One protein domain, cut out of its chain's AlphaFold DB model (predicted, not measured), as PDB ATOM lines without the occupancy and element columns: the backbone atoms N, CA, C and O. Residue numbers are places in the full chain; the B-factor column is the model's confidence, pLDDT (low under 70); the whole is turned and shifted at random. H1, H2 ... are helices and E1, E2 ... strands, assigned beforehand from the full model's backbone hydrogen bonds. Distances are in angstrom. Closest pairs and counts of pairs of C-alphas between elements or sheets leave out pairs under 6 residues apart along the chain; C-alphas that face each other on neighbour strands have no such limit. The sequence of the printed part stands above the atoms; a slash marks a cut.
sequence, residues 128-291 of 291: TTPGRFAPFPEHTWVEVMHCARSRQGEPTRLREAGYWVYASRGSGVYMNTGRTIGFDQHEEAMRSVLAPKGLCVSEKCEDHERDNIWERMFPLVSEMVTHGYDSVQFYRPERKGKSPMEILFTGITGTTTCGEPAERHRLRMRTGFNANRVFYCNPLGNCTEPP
ATOM      1  N   THR A 128      -4.351  -7.944 -32.225       37.25
ATOM      2  CA  THR A 128      -4.595  -7.972 -33.664       37.25
ATOM      3  C   THR A 128      -5.933  -8.640 -33.932       37.25
ATOM      4  O   THR A 128      -6.101  -9.291 -34.957       37.25
ATOM      5  N   THR A 129      -6.938  -8.417 -33.076       41.56
ATOM      6  CA  THR A 129      -8.226  -8.128 -33.703       41.56
ATOM      7  C   THR A 129      -7.929  -6.937 -34.613       41.56
ATOM      8  O   THR A 129      -7.327  -5.979 -34.121       41.56
ATOM      9  N   PRO A 130      -8.161  -7.009 -35.938       49.25
ATOM     10  CA  PRO A 130      -7.955  -5.857 -36.802       49.25
ATOM     11  C   PRO A 130      -8.726  -4.718 -36.150       49.25
ATOM     12  O   PRO A 130      -9.956  -4.767 -36.076       49.25
ATOM     13  N   GLY A 131      -7.982  -3.798 -35.527       52.75
ATOM     14  CA  GLY A 131      -8.564  -2.757 -34.703       52.75
ATOM     15  C   GLY A 131      -9.612  -2.086 -35.560       52.75
ATOM     16  O   GLY A 131      -9.387  -1.880 -36.755       52.75
ATOM     17  N   ARG A 132     -10.796  -1.837 -35.009       60.84
ATOM     18  CA  ARG A 132     -11.809  -1.150 -35.792       60.84
ATOM     19  C   ARG A 132     -11.266   0.251 -36.070       60.84
ATOM     20  O   ARG A 132     -11.342   1.112 -35.210       60.84
ATOM     21  N   PHE A 133     -10.715   0.464 -37.262       71.19
ATOM     22  CA  PHE A 133     -10.165   1.747 -37.715       71.19
ATOM     23  C   PHE A 133     -11.278   2.728 -38.116       71.19
ATOM     24  O   PHE A 133     -11.104   3.547 -39.010       71.19
ATOM     25  N   ALA A 134     -12.448   2.583 -37.499       87.31
ATOM     26  CA  ALA A 134     -13.628   3.387 -37.734       87.31
ATOM     27  C   ALA A 134     -14.434   3.455 -36.432       87.31
ATOM     28  O   ALA A 134     -14.546   2.436 -35.741       87.31
ATOM     29  N   PRO A 135     -15.029   4.608 -36.107       92.31
ATOM     30  CA  PRO A 135     -15.820   4.755 -34.895       92.31
ATOM     31  C   PRO A 135     -17.079   3.873 -34.926       92.31
ATOM     32  O   PRO A 135     -17.624   3.526 -35.978       92.31
ATOM     33  N   PHE A 136     -17.560   3.502 -33.745       93.44
ATOM     34  CA  PHE A 136     -18.895   2.959 -33.543       93.44
ATOM     35  C   PHE A 136     -19.964   4.012 -33.856       93.44
ATOM     36  O   PHE A 136     -19.766   5.182 -33.519       93.44
ATOM     37  N   PRO A 137     -21.102   3.610 -34.455       95.75
ATOM     38  CA  PRO A 137     -22.234   4.508 -34.637       95.75
ATOM     39  C   PRO A 137     -22.758   5.061 -33.307       95.75
ATOM     40  O   PRO A 137     -22.508   4.505 -32.229       95.75
ATOM     41  N   GLU A 138     -23.546   6.128 -33.400       95.88
ATOM     42  CA  GLU A 138     -24.345   6.621 -32.279       95.88
ATOM     43  C   GLU A 138     -25.283   5.527 -31.746       95.88
ATOM     44  O   GLU A 138     -25.659   4.585 -32.451       95.88
ATOM     45  N   HIS A 139     -25.632   5.639 -30.468       93.75
ATOM     46  CA  HIS A 139     -26.577   4.778 -29.758       93.75
ATOM     47  C   HIS A 139     -26.271   3.268 -29.810       93.75
ATOM     48  O   HIS A 139     -27.164   2.433 -29.648       93.75
ATOM     49  N   THR A 140     -25.002   2.897 -29.979       93.81
ATOM     50  CA  THR A 140     -24.555   1.508 -30.127       93.81
ATOM     51  C   THR A 140     -24.020   0.956 -28.811       93.81
ATOM     52  O   THR A 140     -23.231   1.604 -28.130       93.81
ATOM     53  N   TRP A 141     -24.412  -0.271 -28.462       92.94
ATOM     54  CA  TRP A 141     -23.828  -1.002 -27.338       92.94
ATOM     55  C   TRP A 141     -22.482  -1.603 -27.730       92.94
ATOM     56  O   TRP A 141     -22.411  -2.482 -28.588       92.94
ATOM     57  N   VAL A 142     -21.426  -1.139 -27.074       91.38
ATOM     58  CA  VAL A 142     -20.048  -1.576 -27.296       91.38
ATOM     59  C   VAL A 142     -19.581  -2.326 -26.069       91.38
ATOM     60  O   VAL A 142     -19.760  -1.847 -24.952       91.38
ATOM     61  N   GLU A 143     -18.997  -3.502 -26.267       88.19
ATOM     62  CA  GLU A 143     -18.349  -4.219 -25.177       88.19
ATOM     63  C   GLU A 143     -17.039  -3.524 -24.820       88.19
ATOM     64  O   GLU A 143     -16.222  -3.233 -25.699       88.19
ATOM     65  N   VAL A 144     -16.870  -3.201 -23.544       86.06
ATOM     66  CA  VAL A 144     -15.787  -2.337 -23.084       86.06
ATOM     67  C   VAL A 144     -15.068  -2.918 -21.884       86.06
ATOM     68  O   VAL A 144     -15.659  -3.600 -21.049       86.06
ATOM     69  N   MET A 145     -13.789  -2.593 -21.750       80.25
ATOM     70  CA  MET A 145     -12.994  -2.875 -20.563       80.25
ATOM     71  C   MET A 145     -12.367  -1.589 -20.024       80.25
ATOM     72  O   MET A 145     -11.870  -0.766 -20.789       80.25
ATOM     73  N   HIS A 146     -12.375  -1.413 -18.705       75.25
ATOM     74  CA  HIS A 146     -11.731  -0.279 -18.045       75.25
ATOM     75  C   HIS A 146     -10.384  -0.693 -17.457       75.25
ATOM     76  O   HIS A 146     -10.239  -1.778 -16.893       75.25
ATOM     77  N   CYS A 147      -9.412   0.203 -17.555       61.84
ATOM     78  CA  CYS A 147      -8.119   0.074 -16.911       61.84
ATOM     79  C   CYS A 147      -8.014   1.179 -15.859       61.84
ATOM     80  O   CYS A 147      -7.711   2.321 -16.195       61.84
ATOM     81  N   ALA A 148      -8.283   0.848 -14.594       52.03
ATOM     82  CA  ALA A 148      -8.180   1.822 -13.512       52.03
ATOM     83  C   ALA A 148      -6.710   2.212 -13.318       52.03
ATOM     84  O   ALA A 148      -5.907   1.440 -12.784       52.03
ATOM     85  N   ARG A 149      -6.337   3.421 -13.743       46.94
ATOM     86  CA  ARG A 149      -4.991   3.953 -13.535       46.94
ATOM     87  C   ARG A 149      -4.934   4.701 -12.208       46.94
ATOM     88  O   ARG A 149      -4.866   5.922 -12.180       46.94
ATOM     89  N   SER A 150      -4.897   3.982 -11.084       42.50
ATOM     90  CA  SER A 150      -4.450   4.610  -9.836       42.50
ATOM     91  C   SER A 150      -2.919   4.649  -9.840       42.50
ATOM     92  O   SER A 150      -2.274   3.608  -9.677       42.50
ATOM     93  N   ARG A 151      -2.302   5.822 -10.028       45.66
ATOM     94  CA  ARG A 151      -0.879   5.977  -9.684       45.66
ATOM     95  C   ARG A 151      -0.739   5.676  -8.188       45.66
ATOM     96  O   ARG A 151      -1.429   6.281  -7.374       45.66
ATOM     97  N   GLN A 152       0.108   4.712  -7.819       41.00
ATOM     98  CA  GLN A 152       0.360   4.389  -6.411       41.00
ATOM     99  C   GLN A 152       0.776   5.658  -5.657       41.00
ATOM    100  O   GLN A 152       1.803   6.249  -5.973       41.00
ATOM    101  N   GLY A 153      -0.024   6.055  -4.667       44.59
ATOM    102  CA  GLY A 153       0.252   7.209  -3.812       44.59
ATOM    103  C   GLY A 153      -0.366   8.531  -4.270       44.59
ATOM    104  O   GLY A 153      -0.417   9.454  -3.461       44.59
ATOM    105  N   GLU A 154      -0.902   8.628  -5.490       46.31
ATOM    106  CA  GLU A 154      -1.739   9.774  -5.845       46.31
ATOM    107  C   GLU A 154      -3.184   9.471  -5.441       46.31
ATOM    108  O   GLU A 154      -3.713   8.408  -5.787       46.31
ATOM    109  N   PRO A 155      -3.850  10.366  -4.690       44.56
ATOM    110  CA  PRO A 155      -5.278  10.246  -4.485       44.56
ATOM    111  C   PRO A 155      -5.931  10.120  -5.862       44.56
ATOM    112  O   PRO A 155      -5.681  10.946  -6.737       44.56
ATOM    113  N   THR A 156      -6.833   9.158  -6.038       48.78
ATOM    114  CA  THR A 156      -7.760   9.026  -7.183       48.78
ATOM    115  C   THR A 156      -8.695  10.244  -7.358       48.78
ATOM    116  O   THR A 156      -9.755  10.160  -7.964       48.78
ATOM    117  N   ARG A 157      -8.322  11.397  -6.783       41.00
ATOM    118  CA  ARG A 157      -9.023  12.677  -6.745       41.00
ATOM    119  C   ARG A 157      -8.797  13.536  -7.979       41.00
ATOM    120  O   ARG A 157      -9.488  14.546  -8.092       41.00
ATOM    121  N   LEU A 158      -7.917  13.153  -8.906       46.72
ATOM    122  CA  LEU A 158      -8.101  13.595 -10.285       46.72
ATOM    123  C   LEU A 158      -9.371  12.895 -10.766       46.72
ATOM    124  O   LEU A 158      -9.325  11.786 -11.285       46.72
ATOM    125  N   ARG A 159     -10.518  13.508 -10.445       53.06
ATOM    126  CA  ARG A 159     -11.842  13.099 -10.900       53.06
ATOM    127  C   ARG A 159     -11.718  12.969 -12.401       53.06
ATOM    128  O   ARG A 159     -11.622  13.994 -13.056       53.06
ATOM    129  N   GLU A 160     -11.643  11.762 -12.944       61.00
ATOM    130  CA  GLU A 160     -11.645  11.622 -14.395       61.00
ATOM    131  C   GLU A 160     -12.915  12.336 -14.887       61.00
ATOM    132  O   GLU A 160     -14.024  11.976 -14.476       61.00
ATOM    133  N   ALA A 161     -12.755  13.432 -15.642       69.50
ATOM    134  CA  ALA A 161     -13.891  14.238 -16.100       69.50
ATOM    135  C   ALA A 161     -14.827  13.440 -17.001       69.50
ATOM    136  O   ALA A 161     -15.998  13.780 -17.118       69.50
ATOM    137  N   GLY A 162     -14.302  12.379 -17.608       79.75
ATOM    138  CA  GLY A 162     -15.068  11.331 -18.249       79.75
ATOM    139  C   GLY A 162     -14.559   9.961 -17.814       79.75
ATOM    140  O   GLY A 162     -13.554   9.849 -17.120       79.75
ATOM    141  N   TYR A 163     -15.239   8.912 -18.248       83.38
ATOM    142  CA  TYR A 163     -14.894   7.533 -17.947       83.38
ATOM    143  C   TYR A 163     -14.202   6.888 -19.145       83.38
ATOM    144  O   TYR A 163     -14.814   6.710 -20.201       83.38
ATOM    145  N   TRP A 164     -12.919   6.564 -18.979       84.44
ATOM    146  CA  TRP A 164     -12.083   6.036 -20.054       84.44
ATOM    147  C   TRP A 164     -12.196   4.524 -20.166       84.44
ATOM    148  O   TRP A 164     -11.902   3.808 -19.212       84.44
ATOM    149  N   VAL A 165     -12.558   3.997 -21.324       85.12
ATOM    150  CA  VAL A 165     -12.607   2.552 -21.551       85.12
ATOM    151  C   VAL A 165     -12.020   2.185 -22.900       85.12
ATOM    152  O   VAL A 165     -11.772   3.023 -23.758       85.12
ATOM    153  N   TYR A 166     -11.799   0.896 -23.079       85.31
ATOM    154  CA  TYR A 166     -11.277   0.306 -24.293       85.31
ATOM    155  C   TYR A 166     -12.343  -0.593 -24.897       85.31
ATOM    156  O   TYR A 166     -12.890  -1.439 -24.187       85.31
ATOM    157  N   ALA A 167     -12.625  -0.448 -26.190       86.50
ATOM    158  CA  ALA A 167     -13.510  -1.364 -26.898       86.50
ATOM    159  C   ALA A 167     -12.852  -2.746 -26.954       86.50
ATOM    160  O   ALA A 167     -11.820  -2.938 -27.601       86.50
ATOM    161  N   SER A 168     -13.431  -3.706 -26.243       79.81
ATOM    162  CA  SER A 168     -12.853  -5.032 -26.095       79.81
ATOM    163  C   SER A 168     -13.939  -6.054 -25.818       79.81
ATOM    164  O   SER A 168     -14.746  -5.889 -24.903       79.81
ATOM    165  N   ARG A 169     -13.940  -7.129 -26.608       76.88
ATOM    166  CA  ARG A 169     -14.814  -8.275 -26.366       76.88
ATOM    167  C   ARG A 169     -14.270  -9.076 -25.200       76.88
ATOM    168  O   ARG A 169     -13.065  -9.294 -25.096       76.88
ATOM    169  N   GLY A 170     -15.171  -9.574 -24.372       73.38
ATOM    170  CA  GLY A 170     -14.846 -10.446 -23.270       73.38
ATOM    171  C   GLY A 170     -15.291  -9.958 -21.906       73.38
ATOM    172  O   GLY A 170     -15.703 -10.764 -21.079       73.38
ATOM    173  N   SER A 171     -15.278  -8.654 -21.666       76.44
ATOM    174  CA  SER A 171     -15.621  -8.123 -20.349       76.44
ATOM    175  C   SER A 171     -17.039  -8.473 -19.902       76.44
ATOM    176  O   SER A 171     -17.324  -8.369 -18.713       76.44
ATOM    177  N   GLY A 172     -17.934  -8.831 -20.829       78.88
ATOM    178  CA  GLY A 172     -19.356  -9.005 -20.573       78.88
ATOM    179  C   GLY A 172     -20.048  -7.707 -20.166       78.88
ATOM    180  O   GLY A 172     -21.225  -7.759 -19.820       78.88
ATOM    181  N   VAL A 173     -19.342  -6.570 -20.209       84.06
ATOM    182  CA  VAL A 173     -19.821  -5.233 -19.859       84.06
ATOM    183  C   VAL A 173     -19.903  -4.404 -21.119       84.06
ATOM    184  O   VAL A 173     -18.936  -4.250 -21.859       84.06
ATOM    185  N   TYR A 174     -21.076  -3.835 -21.327       89.06
ATOM    186  CA  TYR A 174     -21.396  -3.040 -22.486       89.06
ATOM    187  C   TYR A 174     -21.715  -1.621 -22.066       89.06
ATOM    188  O   TYR A 174     -22.428  -1.412 -21.083       89.06
ATOM    189  N   MET A 175     -21.249  -0.663 -22.857       91.06
ATOM    190  CA  MET A 175     -21.635   0.732 -22.741       91.06
ATOM    191  C   MET A 175     -22.277   1.239 -24.023       91.06
ATOM    192  O   MET A 175     -21.851   0.873 -25.117       91.06
ATOM    193  N   ASN A 176     -23.324   2.054 -23.895       92.94
ATOM    194  CA  ASN A 176     -23.978   2.665 -25.049       92.94
ATOM    195  C   ASN A 176     -23.265   3.965 -25.419       92.94
ATOM    196  O   ASN A 176     -23.177   4.851 -24.571       92.94
ATOM    197  N   THR A 177     -22.810   4.091 -26.666       93.69
ATOM    198  CA  THR A 177     -22.099   5.283 -27.168       93.69
ATOM    199  C   THR A 177     -22.921   6.569 -27.073       93.69
ATOM    200  O   THR A 177     -22.352   7.655 -27.041       93.69
ATOM    201  N   GLY A 178     -24.252   6.485 -26.994       93.06
ATOM    202  CA  GLY A 178     -25.112   7.666 -27.010       93.06
ATOM    203  C   GLY A 178     -24.859   8.511 -28.259       93.06
ATOM    204  O   GLY A 178     -24.530   7.973 -29.320       93.06
ATOM    205  N   ARG A 179     -24.973   9.833 -28.134       95.31
ATOM    206  CA  ARG A 179     -24.489  10.751 -29.167       95.31
ATOM    207  C   ARG A 179     -22.961  10.786 -29.126       95.31
ATOM    208  O   ARG A 179     -22.384  11.231 -28.138       95.31
ATOM    209  N   THR A 180     -22.291  10.325 -30.174       96.06
ATOM    210  CA  THR A 180     -20.835  10.118 -30.154       96.06
ATOM    211  C   THR A 180     -20.147  10.782 -31.330       96.06
ATOM    212  O   THR A 180     -20.684  10.843 -32.429       96.06
ATOM    213  N   ILE A 181     -18.908  11.205 -31.103       97.06
ATOM    214  CA  ILE A 181     -17.985  11.641 -32.152       97.06
ATOM    215  C   ILE A 181     -16.728  10.769 -32.134       97.06
ATOM    216  O   ILE A 181     -16.356  10.233 -31.088       97.06
ATOM    217  N   GLY A 182     -16.107  10.577 -33.295       95.44
ATOM    218  CA  GLY A 182     -14.873   9.815 -33.441       95.44
ATOM    219  C   GLY A 182     -13.761  10.667 -34.034       95.44
ATOM    220  O   GLY A 182     -14.008  11.430 -34.962       95.44
ATOM    221  N   PHE A 183     -12.547  10.472 -33.533       93.75
ATOM    222  CA  PHE A 183     -11.313  11.073 -34.025       93.75
ATOM    223  C   PHE A 183     -10.282   9.976 -34.281       93.75
ATOM    224  O   PHE A 183     -10.278   8.950 -33.595       93.75
ATOM    225  N   ASP A 184      -9.401  10.178 -35.258       90.25
ATOM    226  CA  ASP A 184      -8.295   9.251 -35.493       90.25
ATOM    227  C   ASP A 184      -7.438   9.155 -34.220       90.25
ATOM    228  O   ASP A 184      -7.133   8.057 -33.758       90.25
ATOM    229  N   GLN A 185      -7.078  10.301 -33.635       87.12
ATOM    230  CA  GLN A 185      -6.173  10.418 -32.485       87.12
ATOM    231  C   GLN A 185      -6.629  11.522 -31.519       87.12
ATOM    232  O   GLN A 185      -7.432  12.382 -31.885       87.12
ATOM    233  N   HIS A 186      -6.080  11.541 -30.298       87.25
ATOM    234  CA  HIS A 186      -6.372  12.584 -29.307       87.25
ATOM    235  C   HIS A 186      -6.069  13.988 -29.833       87.25
ATOM    236  O   HIS A 186      -6.890  14.890 -29.689       87.25
ATOM    237  N   GLU A 187      -4.934  14.160 -30.513       85.12
ATOM    238  CA  GLU A 187      -4.495  15.445 -31.067       85.12
ATOM    239  C   GLU A 187      -5.534  16.076 -32.009       85.12
ATOM    240  O   GLU A 187      -5.758  17.288 -31.985       85.12
ATOM    241  N   GLU A 188      -6.222  15.261 -32.812       89.50
ATOM    242  CA  GLU A 188      -7.279  15.734 -33.707       89.50
ATOM    243  C   GLU A 188      -8.493  16.254 -32.923       89.50
ATOM    244  O   GLU A 188      -9.043  17.310 -33.250       89.50
ATOM    245  N   ALA A 189      -8.884  15.564 -31.849       90.94
ATOM    246  CA  ALA A 189      -9.955  16.021 -30.967       90.94
ATOM    247  C   ALA A 189      -9.587  17.340 -30.277       90.94
ATOM    248  O   ALA A 189     -10.382  18.278 -30.247       90.94
ATOM    249  N   MET A 190      -8.351  17.445 -29.784       88.00
ATOM    250  CA  MET A 190      -7.843  18.661 -29.148       88.00
ATOM    251  C   MET A 190      -7.846  19.834 -30.130       88.00
ATOM    252  O   MET A 190      -8.360  20.908 -29.816       88.00
ATOM    253  N   ARG A 191      -7.346  19.628 -31.353       88.50
ATOM    254  CA  ARG A 191      -7.326  20.662 -32.392       88.50
ATOM    255  C   ARG A 191      -8.728  21.079 -32.830       88.50
ATOM    256  O   ARG A 191      -8.974  22.265 -33.000       88.50
ATOM    257  N   SER A 192      -9.637  20.130 -33.028       91.00
ATOM    258  CA  SER A 192     -10.986  20.427 -33.529       91.00
ATOM    259  C   SER A 192     -11.874  21.119 -32.494       91.00
ATOM    260  O   SER A 192     -12.705  21.943 -32.872       91.00
ATOM    261  N   VAL A 193     -11.693  20.823 -31.204       90.75
ATOM    262  CA  VAL A 193     -12.583  21.317 -30.141       90.75
ATOM    263  C   VAL A 193     -11.976  22.460 -29.332       90.75
ATOM    264  O   VAL A 193     -12.677  23.423 -29.026       90.75
ATOM    265  N   LEU A 194     -10.683  22.400 -29.006       88.50
ATOM    266  CA  LEU A 194     -10.045  23.394 -28.135       88.50
ATOM    267  C   LEU A 194      -9.387  24.541 -28.906       88.50
ATOM    268  O   LEU A 194      -9.431  25.681 -28.435       88.50
ATOM    269  N   ALA A 195      -8.810  24.286 -30.086       86.38
ATOM    270  CA  ALA A 195      -8.121  25.332 -30.853       86.38
ATOM    271  C   ALA A 195      -9.039  26.503 -31.249       86.38
ATOM    272  O   ALA A 195      -8.646  27.647 -31.018       86.38
ATOM    273  N   PRO A 196     -10.280  26.279 -31.740       88.25
ATOM    274  CA  PRO A 196     -11.199  27.372 -32.075       88.25
ATOM    275  C   PRO A 196     -11.573  28.256 -30.880       88.25
ATOM    276  O   PRO A 196     -12.060  29.368 -31.063       88.25
ATOM    277  N   LYS A 197     -11.351  27.765 -29.657       85.88
ATOM    278  CA  LYS A 197     -11.643  28.468 -28.406       85.88
ATOM    279  C   LYS A 197     -10.415  29.128 -27.780       85.88
ATOM    280  O   LYS A 197     -10.527  29.701 -26.703       85.88
ATOM    281  N   GLY A 198      -9.244  29.020 -28.412       84.50
ATOM    282  CA  GLY A 198      -7.984  29.483 -27.827       84.50
ATOM    283  C   GLY A 198      -7.593  28.720 -26.555       84.50
ATOM    284  O   GLY A 198      -6.854  29.249 -25.733       84.50
ATOM    285  N   LEU A 199      -8.102  27.494 -26.375       81.62
ATOM    286  CA  LEU A 199      -7.854  26.663 -25.189       81.62
ATOM    287  C   LEU A 199      -6.668  25.700 -25.366       81.62
ATOM    288  O   LEU A 199      -6.348  24.935 -24.456       81.62
ATOM    289  N   CYS A 200      -6.002  25.718 -26.523       77.81
ATOM    290  CA  CYS A 200      -4.765  24.968 -26.712       77.81
ATOM    291  C   CYS A 200      -3.590  25.673 -26.029       77.81
ATOM    292  O   CYS A 200      -3.316  26.841 -26.284       77.81
ATOM    293  N   VAL A 201      -2.858  24.929 -25.197       66.94
ATOM    294  CA  VAL A 201      -1.667  25.430 -24.486       66.94
ATOM    295  C   VAL A 201      -0.456  25.573 -25.421       66.94
ATOM    296  O   VAL A 201       0.453  26.347 -25.144       66.94
ATOM    297  N   SER A 202      -0.431  24.836 -26.535       71.38
ATOM    298  CA  SER A 202       0.609  24.921 -27.565       71.38
ATOM    299  C   SER A 202       0.000  25.270 -28.921       71.38
ATOM    300  O   SER A 202      -1.129  24.873 -29.212       71.38
ATOM    301  N   GLU A 203       0.769  25.950 -29.779       66.69
ATOM    302  CA  GLU A 203       0.353  26.304 -31.151       66.69
ATOM    303  C   GLU A 203      -0.108  25.091 -31.966       66.69
ATOM    304  O   GLU A 203      -0.953  25.202 -32.849       66.69
ATOM    305  N   LYS A 204       0.440  23.914 -31.660       66.38
ATOM    306  CA  LYS A 204       0.143  22.685 -32.393       66.38
ATOM    307  C   LYS A 204      -1.012  21.879 -31.802       66.38
ATOM    308  O   LYS A 204      -1.456  20.920 -32.432       66.38
ATOM    309  N   CYS A 205      -1.478  22.248 -30.604       71.69
ATOM    310  CA  CYS A 205      -2.343  21.419 -29.762       71.69
ATOM    311  C   CYS A 205      -1.777  19.993 -29.555       71.69
ATOM    312  O   CYS A 205      -2.533  19.059 -29.309       71.69
ATOM    313  N   GLU A 206      -0.451  19.829 -29.684       66.25
ATOM    314  CA  GLU A 206       0.247  18.541 -29.600       66.25
ATOM    315  C   GLU A 206       0.503  18.132 -28.140       66.25
ATOM    316  O   GLU A 206       0.809  18.956 -27.267       66.25
ATOM    317  N   ASP A 207       0.408  16.824 -27.905       58.06
ATOM    318  CA  ASP A 207       0.253  16.178 -26.596       58.06
ATOM    319  C   ASP A 207       1.580  15.679 -25.980       58.06
ATOM    320  O   ASP A 207       1.637  14.711 -25.222       58.06
ATOM    321  N   HIS A 208       2.712  16.285 -26.350       50.50
ATOM    322  CA  HIS A 208       4.015  15.631 -26.164       50.50
ATOM    323  C   HIS A 208       4.796  15.945 -24.883       50.50
ATOM    324  O   HIS A 208       5.862  15.354 -24.679       50.50
ATOM    325  N   GLU A 209       4.266  16.745 -23.957       48.84
ATOM    326  CA  GLU A 209       4.890  16.887 -22.636       48.84
ATOM    327  C   GLU A 209       4.256  15.926 -21.626       48.84
ATOM    328  O   GLU A 209       3.108  16.057 -21.210       48.84
ATOM    329  N   ARG A 210       5.043  14.900 -21.288       54.75
ATOM    330  CA  ARG A 210       4.678  13.596 -20.710       54.75
ATOM    331  C   ARG A 210       3.911  13.597 -19.384       54.75
ATOM    332  O   ARG A 210       3.523  12.509 -18.953       54.75
ATOM    333  N   ASP A 211       3.687  14.742 -18.748       51.66
ATOM    334  CA  ASP A 211       3.316  14.751 -17.336       51.66
ATOM    335  C   ASP A 211       1.867  15.142 -17.023       51.66
ATOM    336  O   ASP A 211       1.388  14.672 -15.999       51.66
ATOM    337  N   ASN A 212       1.111  15.819 -17.906       61.69
ATOM    338  CA  ASN A 212      -0.247  16.299 -17.565       61.69
ATOM    339  C   ASN A 212      -1.307  16.191 -18.686       61.69
ATOM    340  O   ASN A 212      -2.177  17.053 -18.807       61.69
ATOM    341  N   ILE A 213      -1.304  15.103 -19.470       65.19
ATOM    342  CA  ILE A 213      -2.382  14.820 -20.448       65.19
ATOM    343  C   ILE A 213      -3.777  14.959 -19.813       65.19
ATOM    344  O   ILE A 213      -4.682  15.554 -20.388       65.19
ATOM    345  N   TRP A 214      -3.929  14.518 -18.562       65.19
ATOM    346  CA  TRP A 214      -5.199  14.560 -17.846       65.19
ATOM    347  C   TRP A 214      -5.727  15.975 -17.643       65.19
ATOM    348  O   TRP A 214      -6.890  16.204 -17.953       65.19
ATOM    349  N   GLU A 215      -4.887  16.923 -17.210       69.38
ATOM    350  CA  GLU A 215      -5.277  18.331 -17.015       69.38
ATOM    351  C   GLU A 215      -5.815  18.965 -18.303       69.38
ATOM    352  O   GLU A 215      -6.726  19.789 -18.254       69.38
ATOM    353  N   ARG A 216      -5.304  18.534 -19.461       70.12
ATOM    354  CA  ARG A 216      -5.731  19.017 -20.781       70.12
ATOM    355  C   ARG A 216      -6.980  18.311 -21.304       70.12
ATOM    356  O   ARG A 216      -7.772  18.921 -22.020       70.12
ATOM    357  N   MET A 217      -7.203  17.062 -20.901       76.81
ATOM    358  CA  MET A 217      -8.417  16.325 -21.252       76.81
ATOM    359  C   MET A 217      -9.655  16.837 -20.506       76.81
ATOM    360  O   MET A 217     -10.764  16.668 -21.007       76.81
ATOM    361  N   PHE A 218      -9.502  17.516 -19.361       82.06
ATOM    362  CA  PHE A 218     -10.630  18.151 -18.661       82.06
ATOM    363  C   PHE A 218     -11.379  19.169 -19.542       82.06
ATOM    364  O   PHE A 218     -12.590  18.997 -19.716       82.06
ATOM    365  N   PRO A 219     -10.713  20.185 -20.136       85.69
ATOM    366  CA  PRO A 219     -11.336  21.070 -21.116       85.69
ATOM    367  C   PRO A 219     -12.013  20.316 -22.256       85.69
ATOM    368  O   PRO A 219     -13.159  20.621 -22.575       85.69
ATOM    369  N   LEU A 220     -11.355  19.300 -22.830       87.44
ATOM    370  CA  LEU A 220     -11.936  18.516 -23.920       87.44
ATOM    371  C   LEU A 220     -13.258  17.873 -23.495       87.44
ATOM    372  O   LEU A 220     -14.261  18.032 -24.182       87.44
ATOM    373  N   VAL A 221     -13.286  17.180 -22.354       88.50
ATOM    374  CA  VAL A 221     -14.512  16.537 -21.862       88.50
ATOM    375  C   VAL A 221     -15.602  17.568 -21.592       88.50
ATOM    376  O   VAL A 221     -16.735  17.375 -22.029       88.50
ATOM    377  N   SER A 222     -15.267  18.675 -20.923       88.88
ATOM    378  CA  SER A 222     -16.219  19.753 -20.634       88.88
ATOM    379  C   SER A 222     -16.847  20.314 -21.910       88.88
ATOM    380  O   SER A 222     -18.051  20.577 -21.966       88.88
ATOM    381  N   GLU A 223     -16.045  20.467 -22.960       91.88
ATOM    382  CA  GLU A 223     -16.529  20.933 -24.250       91.88
ATOM    383  C   GLU A 223     -17.408  19.901 -24.947       91.88
ATOM    384  O   GLU A 223     -18.494  20.226 -25.422       91.88
ATOM    385  N   MET A 224     -17.018  18.632 -24.927       92.69
ATOM    386  CA  MET A 224     -17.824  17.558 -25.507       92.69
ATOM    387  C   MET A 224     -19.196  17.449 -24.831       92.69
ATOM    388  O   MET A 224     -20.203  17.321 -25.528       92.69
ATOM    389  N   VAL A 225     -19.261  17.602 -23.501       90.44
ATOM    390  CA  VAL A 225     -20.531  17.708 -22.760       90.44
ATOM    391  C   VAL A 225     -21.344  18.916 -23.229       90.44
ATOM    392  O   VAL A 225     -22.537  18.779 -23.488       90.44
ATOM    393  N   THR A 226     -20.714  20.086 -23.379       91.06
ATOM    394  CA  THR A 226     -21.382  21.323 -23.830       91.06
ATOM    395  C   THR A 226     -21.965  21.179 -25.237       91.06
ATOM    396  O   THR A 226     -23.058  21.668 -25.517       91.06
ATOM    397  N   HIS A 227     -21.282  20.442 -26.115       93.44
ATOM    398  CA  HIS A 227     -21.763  20.104 -27.454       93.44
ATOM    399  C   HIS A 227     -22.797  18.962 -27.473       93.44
ATOM    400  O   HIS A 227     -23.349  18.646 -28.533       93.44
ATOM    401  N   GLY A 228     -23.107  18.375 -26.315       93.38
ATOM    402  CA  GLY A 228     -24.101  17.320 -26.145       93.38
ATOM    403  C   GLY A 228     -23.623  15.937 -26.581       93.38
ATOM    404  O   GLY A 228     -24.460  15.109 -26.926       93.38
ATOM    405  N   TYR A 229     -22.311  15.696 -26.618       94.62
ATOM    406  CA  TYR A 229     -21.757  14.363 -26.838       94.62
ATOM    407  C   TYR A 229     -21.720  13.571 -25.533       94.62
ATOM    408  O   TYR A 229     -21.305  14.078 -24.491       94.62
ATOM    409  N   ASP A 230     -22.113  12.306 -25.627       92.75
ATOM    410  CA  ASP A 230     -22.125  11.302 -24.568       92.75
ATOM    411  C   ASP A 230     -20.832  10.485 -24.507       92.75
ATOM    412  O   ASP A 230     -20.451  10.004 -23.432       92.75
ATOM    413  N   SER A 231     -20.170  10.326 -25.656       94.00
ATOM    414  CA  SER A 231     -18.851   9.717 -25.753       94.00
ATOM    415  C   SER A 231     -18.002  10.280 -26.889       94.00
ATOM    416  O   SER A 231     -18.507  10.787 -27.893       94.00
ATOM    417  N   VAL A 232     -16.691  10.123 -26.743       94.75
ATOM    418  CA  VAL A 232     -15.675  10.414 -27.758       94.75
ATOM    419  C   VAL A 232     -14.876   9.146 -28.024       94.75
ATOM    420  O   VAL A 232     -14.536   8.437 -27.082       94.75
ATOM    421  N   GLN A 233     -14.587   8.846 -29.287       94.25
ATOM    422  CA  GLN A 233     -13.885   7.626 -29.687       94.25
ATOM    423  C   GLN A 233     -12.560   7.949 -30.372       94.25
ATOM    424  O   GLN A 233     -12.525   8.799 -31.258       94.25
ATOM    425  N   PHE A 234     -11.505   7.219 -30.018       91.38
ATOM    426  CA  PHE A 234     -10.179   7.314 -30.625       91.38
ATOM    427  C   PHE A 234      -9.820   5.963 -31.233       91.38
ATOM    428  O   PHE A 234      -9.560   4.985 -30.525       91.38
ATOM    429  N   TYR A 235      -9.895   5.878 -32.558       87.25
ATOM    430  CA  TYR A 235      -9.926   4.596 -33.268       87.25
ATOM    431  C   TYR A 235      -8.632   4.249 -34.005       87.25
ATOM    432  O   TYR A 235      -8.499   3.126 -34.502       87.25
ATOM    433  N   ARG A 236      -7.648   5.156 -34.033       83.62
ATOM    434  CA  ARG A 236      -6.281   4.839 -34.449       83.62
ATOM    435  C   ARG A 236      -5.340   4.920 -33.242       83.62
ATOM    436  O   ARG A 236      -5.284   5.938 -32.560       83.62
ATOM    437  N   PRO A 237      -4.536   3.875 -32.990       71.44
ATOM    438  CA  PRO A 237      -3.558   3.927 -31.917       71.44
ATOM    439  C   PRO A 237      -2.482   4.980 -32.212       71.44
ATOM    440  O   PRO A 237      -1.910   5.000 -33.305       71.44
ATOM    441  N   GLU A 238      -2.132   5.799 -31.219       66.69
ATOM    442  CA  GLU A 238      -1.026   6.770 -31.324       66.69
ATOM    443  C   GLU A 238       0.334   6.092 -31.536       66.69
ATOM    444  O   GLU A 238       1.279   6.674 -32.067       66.69
ATOM    445  N   ARG A 239       0.459   4.830 -31.111       64.56
ATOM    446  CA  ARG A 239       1.681   4.035 -31.247       64.56
ATOM    447  C   ARG A 239       1.390   2.782 -32.059       64.56
ATOM    448  O   ARG A 239       0.530   1.987 -31.694       64.56
ATOM    449  N   LYS A 240       2.166   2.560 -33.129       56.25
ATOM    450  CA  LYS A 240       2.080   1.340 -33.953       56.25
ATOM    451  C   LYS A 240       2.059   0.087 -33.066       56.25
ATOM    452  O   LYS A 240       2.971  -0.124 -32.264       56.25
ATOM    453  N   GLY A 241       1.015  -0.728 -33.225       54.25
ATOM    454  CA  GLY A 241       0.838  -1.999 -32.518       54.25
ATOM    455  C   GLY A 241       0.366  -1.889 -31.065       54.25
ATOM    456  O   GLY A 241       0.494  -2.867 -30.328       54.25
ATOM    457  N   LYS A 242      -0.130  -0.728 -30.614       56.38
ATOM    458  CA  LYS A 242      -0.496  -0.528 -29.207       56.38
ATOM    459  C   LYS A 242      -1.842   0.167 -29.048       56.38
ATOM    460  O   LYS A 242      -1.963   1.331 -29.389       56.38
ATOM    461  N   SER A 243      -2.750  -0.569 -28.421       60.50
ATOM    462  CA  SER A 243      -4.068  -0.187 -27.906       60.50
ATOM    463  C   SER A 243      -5.254  -0.498 -28.828       60.50
ATOM    464  O   SER A 243      -5.231  -0.152 -30.010       60.50
ATOM    465  N   PRO A 244      -6.294  -1.167 -28.291       73.56
ATOM    466  CA  PRO A 244      -7.613  -1.195 -28.916       73.56
ATOM    467  C   PRO A 244      -8.208   0.224 -28.937       73.56
ATOM    468  O   PRO A 244      -7.679   1.123 -28.286       73.56
ATOM    469  N   MET A 245      -9.308   0.414 -29.670       86.06
ATOM    470  CA  MET A 245     -10.022   1.696 -29.711       86.06
ATOM    471  C   MET A 245     -10.349   2.182 -28.295       86.06
ATOM    472  O   MET A 245     -10.899   1.431 -27.485       86.06
ATOM    473  N   GLU A 246     -10.034   3.442 -28.031       88.44
ATOM    474  CA  GLU A 246     -10.319   4.118 -26.771       88.44
ATOM    475  C   GLU A 246     -11.662   4.845 -26.873       88.44
ATOM    476  O   GLU A 246     -11.996   5.419 -27.910       88.44
ATOM    477  N   ILE A 247     -12.461   4.790 -25.810       90.88
ATOM    478  CA  ILE A 247     -13.759   5.457 -25.718       90.88
ATOM    479  C   ILE A 247     -13.815   6.217 -24.397       90.88
ATOM    480  O   ILE A 247     -13.689   5.635 -23.323       90.88
ATOM    481  N   LEU A 248     -14.037   7.521 -24.483       90.38
ATOM    482  CA  LEU A 248     -14.183   8.427 -23.355       90.38
ATOM    483  C   LEU A 248     -15.654   8.798 -23.184       90.38
ATOM    484  O   LEU A 248     -16.202   9.540 -23.995       90.38
ATOM    485  N   PHE A 249     -16.297   8.304 -22.129       90.06
ATOM    486  CA  PHE A 249     -17.684   8.646 -21.805       90.06
ATOM    487  C   PHE A 249     -17.743   9.923 -20.969       90.06
ATOM    488  O   PHE A 249     -17.255   9.959 -19.848       90.06
ATOM    489  N   THR A 250     -18.361  10.971 -21.494       88.00
ATOM    490  CA  THR A 250     -18.271  12.345 -20.964       88.00
ATOM    491  C   THR A 250     -19.236  12.622 -19.806       88.00
ATOM    492  O   THR A 250     -18.995  13.498 -18.985       88.00
ATOM    493  N   GLY A 251     -20.334  11.865 -19.722       77.56
ATOM    494  CA  GLY A 251     -21.366  12.001 -18.685       77.56
ATOM    495  C   GLY A 251     -21.191  11.075 -17.479       77.56
ATOM    496  O   GLY A 251     -22.132  10.902 -16.705       77.56
ATOM    497  N   ILE A 252     -20.041  10.407 -17.353       75.69
ATOM    498  CA  ILE A 252     -19.744   9.445 -16.286       75.69
ATOM    499  C   ILE A 252     -18.380   9.802 -15.717       75.69
ATOM    500  O   ILE A 252     -17.426   9.943 -16.470       75.69
ATOM    501  N   THR A 253     -18.272   9.918 -14.397       67.75
ATOM    502  CA  THR A 253     -16.971  10.119 -13.752       67.75
ATOM    503  C   THR A 253     -16.390   8.772 -13.333       67.75
ATOM    504  O   THR A 253     -17.130   7.869 -12.931       67.75
ATOM    505  N   GLY A 254     -15.064   8.627 -13.369       62.09
ATOM    506  CA  GLY A 254     -14.383   7.390 -12.949       62.09
ATOM    507  C   GLY A 254     -14.663   6.952 -11.506       62.09
ATOM    508  O   GLY A 254     -14.441   5.801 -11.146       62.09
ATOM    509  N   THR A 255     -15.212   7.840 -10.676       59.62
ATOM    510  CA  THR A 255     -15.606   7.552  -9.291       59.62
ATOM    511  C   THR A 255     -17.062   7.102  -9.134       59.62
ATOM    512  O   THR A 255     -17.434   6.643  -8.059       59.62
ATOM    513  N   THR A 256     -17.902   7.249 -10.164       57.75
ATOM    514  CA  THR A 256     -19.361   7.014 -10.088       57.75
ATOM    515  C   THR A 256     -19.841   5.870 -10.966       57.75
ATOM    516  O   THR A 256     -21.042   5.608 -11.018       57.75
ATOM    517  N   THR A 257     -18.924   5.120 -11.581       57.72
ATOM    518  CA  THR A 257     -19.222   4.012 -12.501       57.72
ATOM    519  C   THR A 257     -20.259   3.023 -11.955       57.72
ATOM    520  O   THR A 257     -21.048   2.465 -12.710       57.72
ATOM    521  N   CYS A 258     -20.284   2.853 -10.632       53.22
ATOM    522  CA  CYS A 258     -21.262   2.042  -9.917       53.22
ATOM    523  C   CYS A 258     -22.011   2.776  -8.791       53.22
ATOM    524  O   CYS A 258     -22.706   2.135  -8.005       53.22
ATOM    525  N   GLY A 259     -21.819   4.089  -8.656       41.56
ATOM    526  CA  GLY A 259     -21.882   4.754  -7.352       41.56
ATOM    527  C   GLY A 259     -22.868   5.903  -7.191       41.56
ATOM    528  O   GLY A 259     -23.030   6.352  -6.061       41.56
ATOM    529  N   GLU A 260     -23.554   6.367  -8.240       46.81
ATOM    530  CA  GLU A 260     -24.647   7.331  -8.053       46.81
ATOM    531  C   GLU A 260     -26.014   6.720  -8.396       46.81
ATOM    532  O   GLU A 260     -26.191   6.184  -9.492       46.81
ATOM    533  N   PRO A 261     -27.017   6.824  -7.496       46.88
ATOM    534  CA  PRO A 261     -28.402   6.419  -7.757       46.88
ATOM    535  C   PRO A 261     -29.068   7.158  -8.925       46.88
ATOM    536  O   PRO A 261     -30.206   6.836  -9.267       46.88
ATOM    537  N   ALA A 262     -28.400   8.153  -9.515       48.53
ATOM    538  CA  ALA A 262     -28.919   8.929 -10.623       48.53
ATOM    539  C   ALA A 262     -29.230   8.011 -11.816       48.53
ATOM    540  O   ALA A 262     -28.350   7.385 -12.412       48.53
ATOM    541  N   GLU A 263     -30.510   7.969 -12.188       50.59
ATOM    542  CA  GLU A 263     -31.088   7.160 -13.271       50.59
ATOM    543  C   GLU A 263     -30.339   7.267 -14.610       50.59
ATOM    544  O   GLU A 263     -30.403   6.356 -15.436       50.59
ATOM    545  N   ARG A 264     -29.559   8.339 -14.807       51.84
ATOM    546  CA  ARG A 264     -28.735   8.568 -16.000       51.84
ATOM    547  C   ARG A 264     -27.640   7.513 -16.206       51.84
ATOM    548  O   ARG A 264     -27.335   7.203 -17.356       51.84
ATOM    549  N   HIS A 265     -27.083   6.923 -15.142       52.94
ATOM    550  CA  HIS A 265     -26.019   5.912 -15.264       52.94
ATOM    551  C   HIS A 265     -26.559   4.515 -15.594       52.94
ATOM    552  O   HIS A 265     -25.944   3.780 -16.368       52.94
ATOM    553  N   ARG A 266     -27.753   4.171 -15.088       53.25
ATOM    554  CA  ARG A 266     -28.402   2.868 -15.342       53.25
ATOM    555  C   ARG A 266     -28.703   2.632 -16.822       53.25
ATOM    556  O   ARG A 266     -28.747   1.489 -17.262       53.25
ATOM    557  N   LEU A 267     -28.887   3.701 -17.595       58.19
ATOM    558  CA  LEU A 267     -29.182   3.610 -19.024       58.19
ATOM    559  C   LEU A 267     -27.949   3.352 -19.893       58.19
ATOM    560  O   LEU A 267     -28.114   3.024 -21.065       58.19
ATOM    561  N   ARG A 268     -26.729   3.489 -19.354       76.00
ATOM    562  CA  ARG A 268     -25.498   3.456 -20.159       76.00
ATOM    563  C   ARG A 268     -24.633   2.232 -19.951       76.00
ATOM    564  O   ARG A 268     -23.715   2.062 -20.740       76.00
ATOM    565  N   MET A 269     -24.911   1.388 -18.957       83.56
ATOM    566  CA  MET A 269     -24.177   0.141 -18.727       83.56
ATOM    567  C   MET A 269     -25.100  -1.068 -18.743       83.56
ATOM    568  O   MET A 269     -26.186  -1.062 -18.165       83.56
ATOM    569  N   ARG A 270     -24.643  -2.130 -19.394       86.62
ATOM    570  CA  ARG A 270     -25.355  -3.400 -19.499       86.62
ATOM    571  C   ARG A 270     -24.394  -4.567 -19.432       86.62
ATOM    572  O   ARG A 270     -23.190  -4.401 -19.593       86.62
ATOM    573  N   THR A 271     -24.941  -5.749 -19.195       83.06
ATOM    574  CA  THR A 271     -24.186  -7.001 -19.241       83.06
ATOM    575  C   THR A 271     -24.858  -8.040 -20.119       83.06
ATOM    576  O   THR A 271     -25.931  -7.798 -20.676       83.06
ATOM    577  N   GLY A 272     -24.222  -9.203 -20.240       77.44
ATOM    578  CA  GLY A 272     -24.740 -10.309 -21.034       77.44
ATOM    579  C   GLY A 272     -24.575 -10.076 -22.531       77.44
ATOM    580  O   GLY A 272     -24.156  -9.008 -22.972       77.44
ATOM    581  N   PHE A 273     -24.871 -11.097 -23.333       80.75
ATOM    582  CA  PHE A 273     -24.639 -11.032 -24.772       80.75
ATOM    583  C   PHE A 273     -25.381  -9.873 -25.424       80.75
ATOM    584  O   PHE A 273     -26.601  -9.769 -25.300       80.75
ATOM    585  N   ASN A 274     -24.635  -9.045 -26.161       81.19
ATOM    586  CA  ASN A 274     -25.151  -7.851 -26.823       81.19
ATOM    587  C   ASN A 274     -25.952  -6.956 -25.871       81.19
ATOM    588  O   ASN A 274     -27.017  -6.460 -26.243       81.19
ATOM    589  N   ALA A 275     -25.459  -6.766 -24.643       87.31
ATOM    590  CA  ALA A 275     -26.083  -5.861 -23.688       87.31
ATOM    591  C   ALA A 275     -27.554  -6.234 -23.384       87.31
ATOM    592  O   ALA A 275     -28.432  -5.371 -23.306       87.31
ATOM    593  N   ASN A 276     -27.875  -7.524 -23.260       85.12
ATOM    594  CA  ASN A 276     -29.254  -7.976 -23.046       85.12
ATOM    595  C   ASN A 276     -29.700  -7.967 -21.573       85.12
ATOM    596  O   ASN A 276     -30.885  -8.149 -21.302       85.12
ATOM    597  N   ARG A 277     -28.785  -7.743 -20.625       82.25
ATOM    598  CA  ARG A 277     -29.072  -7.671 -19.187       82.25
ATOM    599  C   ARG A 277     -28.764  -6.285 -18.644       82.25
ATOM    600  O   ARG A 277     -27.810  -5.629 -19.057       82.25
ATOM    601  N   VAL A 278     -29.569  -5.848 -17.683       80.88
ATOM    602  CA  VAL A 278     -29.320  -4.609 -16.943       80.88
ATOM    603  C   VAL A 278     -28.091  -4.807 -16.057       80.88
ATOM    604  O   VAL A 278     -27.927  -5.860 -15.441       80.88
ATOM    605  N   PHE A 279     -27.206  -3.813 -16.019       77.50
ATOM    606  CA  PHE A 279     -26.083  -3.819 -15.091       77.50
ATOM    607  C   PHE A 279     -26.541  -3.312 -13.723       77.50
ATOM    608  O   PHE A 279     -27.099  -2.218 -13.626       77.50
ATOM    609  N   TYR A 280     -26.311  -4.103 -12.675       72.19
ATOM    610  CA  TYR A 280     -26.637  -3.717 -11.306       72.19
ATOM    611  C   TYR A 280     -25.357  -3.416 -10.534       72.19
ATOM    612  O   TYR A 280     -24.473  -4.257 -10.385       72.19
ATOM    613  N   CYS A 281     -25.287  -2.207  -9.994       66.94
ATOM    614  CA  CYS A 281     -24.328  -1.868  -8.960       66.94
ATOM    615  C   CYS A 281     -25.091  -1.652  -7.660       66.94
ATOM    616  O   CYS A 281     -26.112  -0.957  -7.631       66.94
ATOM    617  N   ASN A 282     -24.620  -2.273  -6.587       60.94
ATOM    618  CA  ASN A 282     -25.167  -2.017  -5.269       60.94
ATOM    619  C   ASN A 282     -24.654  -0.661  -4.731       60.94
ATOM    620  O   ASN A 282     -23.657  -0.134  -5.231       60.94
ATOM    621  N   PRO A 283     -25.280  -0.099  -3.680       54.59
ATOM    622  CA  PRO A 283     -24.865   1.184  -3.100       54.59
ATOM    623  C   PRO A 283     -23.428   1.220  -2.551       54.59
ATOM    624  O   PRO A 283     -22.902   2.291  -2.282       54.59
ATOM    625  N   LEU A 284     -22.789   0.058  -2.371       56.81
ATOM    626  CA  LEU A 284     -21.395  -0.067  -1.934       56.81
ATOM    627  C   LEU A 284     -20.414  -0.082  -3.117       56.81
ATOM    628  O   LEU A 284     -19.232  -0.363  -2.926       56.81
ATOM    629  N   GLY A 285     -20.896   0.159  -4.339       56.84
ATOM    630  CA  GLY A 285     -20.096   0.110  -5.556       56.84
ATOM    631  C   GLY A 285     -19.754  -1.307  -6.020       56.84
ATOM    632  O   GLY A 285     -18.986  -1.466  -6.968       56.84
ATOM    633  N   ASN A 286     -20.308  -2.351  -5.393       61.25
ATOM    634  CA  ASN A 286     -20.118  -3.712  -5.878       61.25
ATOM    635  C   ASN A 286     -21.043  -3.943  -7.071       61.25
ATOM    636  O   ASN A 286     -22.265  -3.839  -6.956       61.25
ATOM    637  N   CYS A 287     -20.454  -4.321  -8.199       62.06
ATOM    638  CA  CYS A 287     -21.191  -4.863  -9.329       62.06
ATOM    639  C   CYS A 287     -21.777  -6.213  -8.904       62.06
ATOM    640  O   CYS A 287     -21.031  -7.117  -8.514       62.06
ATOM    641  N   THR A 288     -23.092  -6.360  -8.951       58.53
ATOM    642  CA  THR A 288     -23.752  -7.649  -8.737       58.53
ATOM    643  C   THR A 288     -24.611  -7.966  -9.941       58.53
ATOM    644  O   THR A 288     -25.061  -7.079 -10.660       58.53
ATOM    645  N   GLU A 289     -24.841  -9.246 -10.194       55.53
ATOM    646  CA  GLU A 289     -25.862  -9.617 -11.168       55.53
ATOM    647  C   GLU A 289     -27.243  -9.176 -10.654       55.53
ATOM    648  O   GLU A 289     -27.417  -9.047  -9.434       55.53
ATOM    649  N   PRO A 290     -28.214  -8.924 -11.553       53.66
ATOM    650  CA  PRO A 290     -29.611  -8.926 -11.144       53.66
ATOM    651  C   PRO A 290     -29.906 -10.216 -10.357       53.66
ATOM    652  O   PRO A 290     -29.334 -11.253 -10.709       53.66
ATOM    653  N   PRO A 291     -30.745 -10.160  -9.309       55.03
ATOM    654  CA  PRO A 291     -31.233 -11.365  -8.646       55.03
ATOM    655  C   PRO A 291     -31.935 -12.320  -9.622       55.03
ATOM    656  O   PRO A 291     -32.503 -11.837 -10.630       55.03
TER     657      PRO A 291
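Overview. This is residues 128 to 291 of the 291 residues of the protein "Hypothetical protein" of Coccolithus braarudii (UniProt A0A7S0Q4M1). With little regular structure, the domain is a two-layer body: a strongly twisted seven-stranded sheet with H1 and H2 over one face near edge strand E4, and long loops beyond. The 164 printed residues hold E1 E2 E3 E4 H1 H2 E5 E6 H3 E7, 55 residues, class mixed; the mixed sheet runs E4 E5 E6 E2 E1 E3 E7. It is compact, radius of gyration of the C-alphas 16.0 A, spanning 54 by 36 by 32 A.

Arrangement. E4, residues 180 to 183, and E5, residues 231 to 234, are parallel; N 183 and O 233 are 2.8 A apart, within hydrogen-bond range. Between them in a right-handed strand-helix-strand unit, parallel neighbours with helices between, come H1, residues 186 to 193, and H2, residues 213 to 226. H2 touches H1 with residues 220 to 224 alone, closest C-alphas Met 190 and Leu 220, 6.6 A. H1 has every O i to N i+4 pair within range, H2 8 of 10.

Along the chain. E1, residues 141 to 145, begins at C-alpha (-23.828, -1.002, -27.338); E7, residues 269 to 271, ends at (-24.186, -7.001, -19.241). H2 is 20.4 A long. E2 is residues 163 to 167, E3 173 to 176, E6 246 to 249, H3 263 to 266, not on the sheet.

Size, cuts and confidence. The printed part has no cut. Long links: E1 to E2, H1 to H2, E5 to E6, E6 to H3. Under 70 pLDDT: 65 residues.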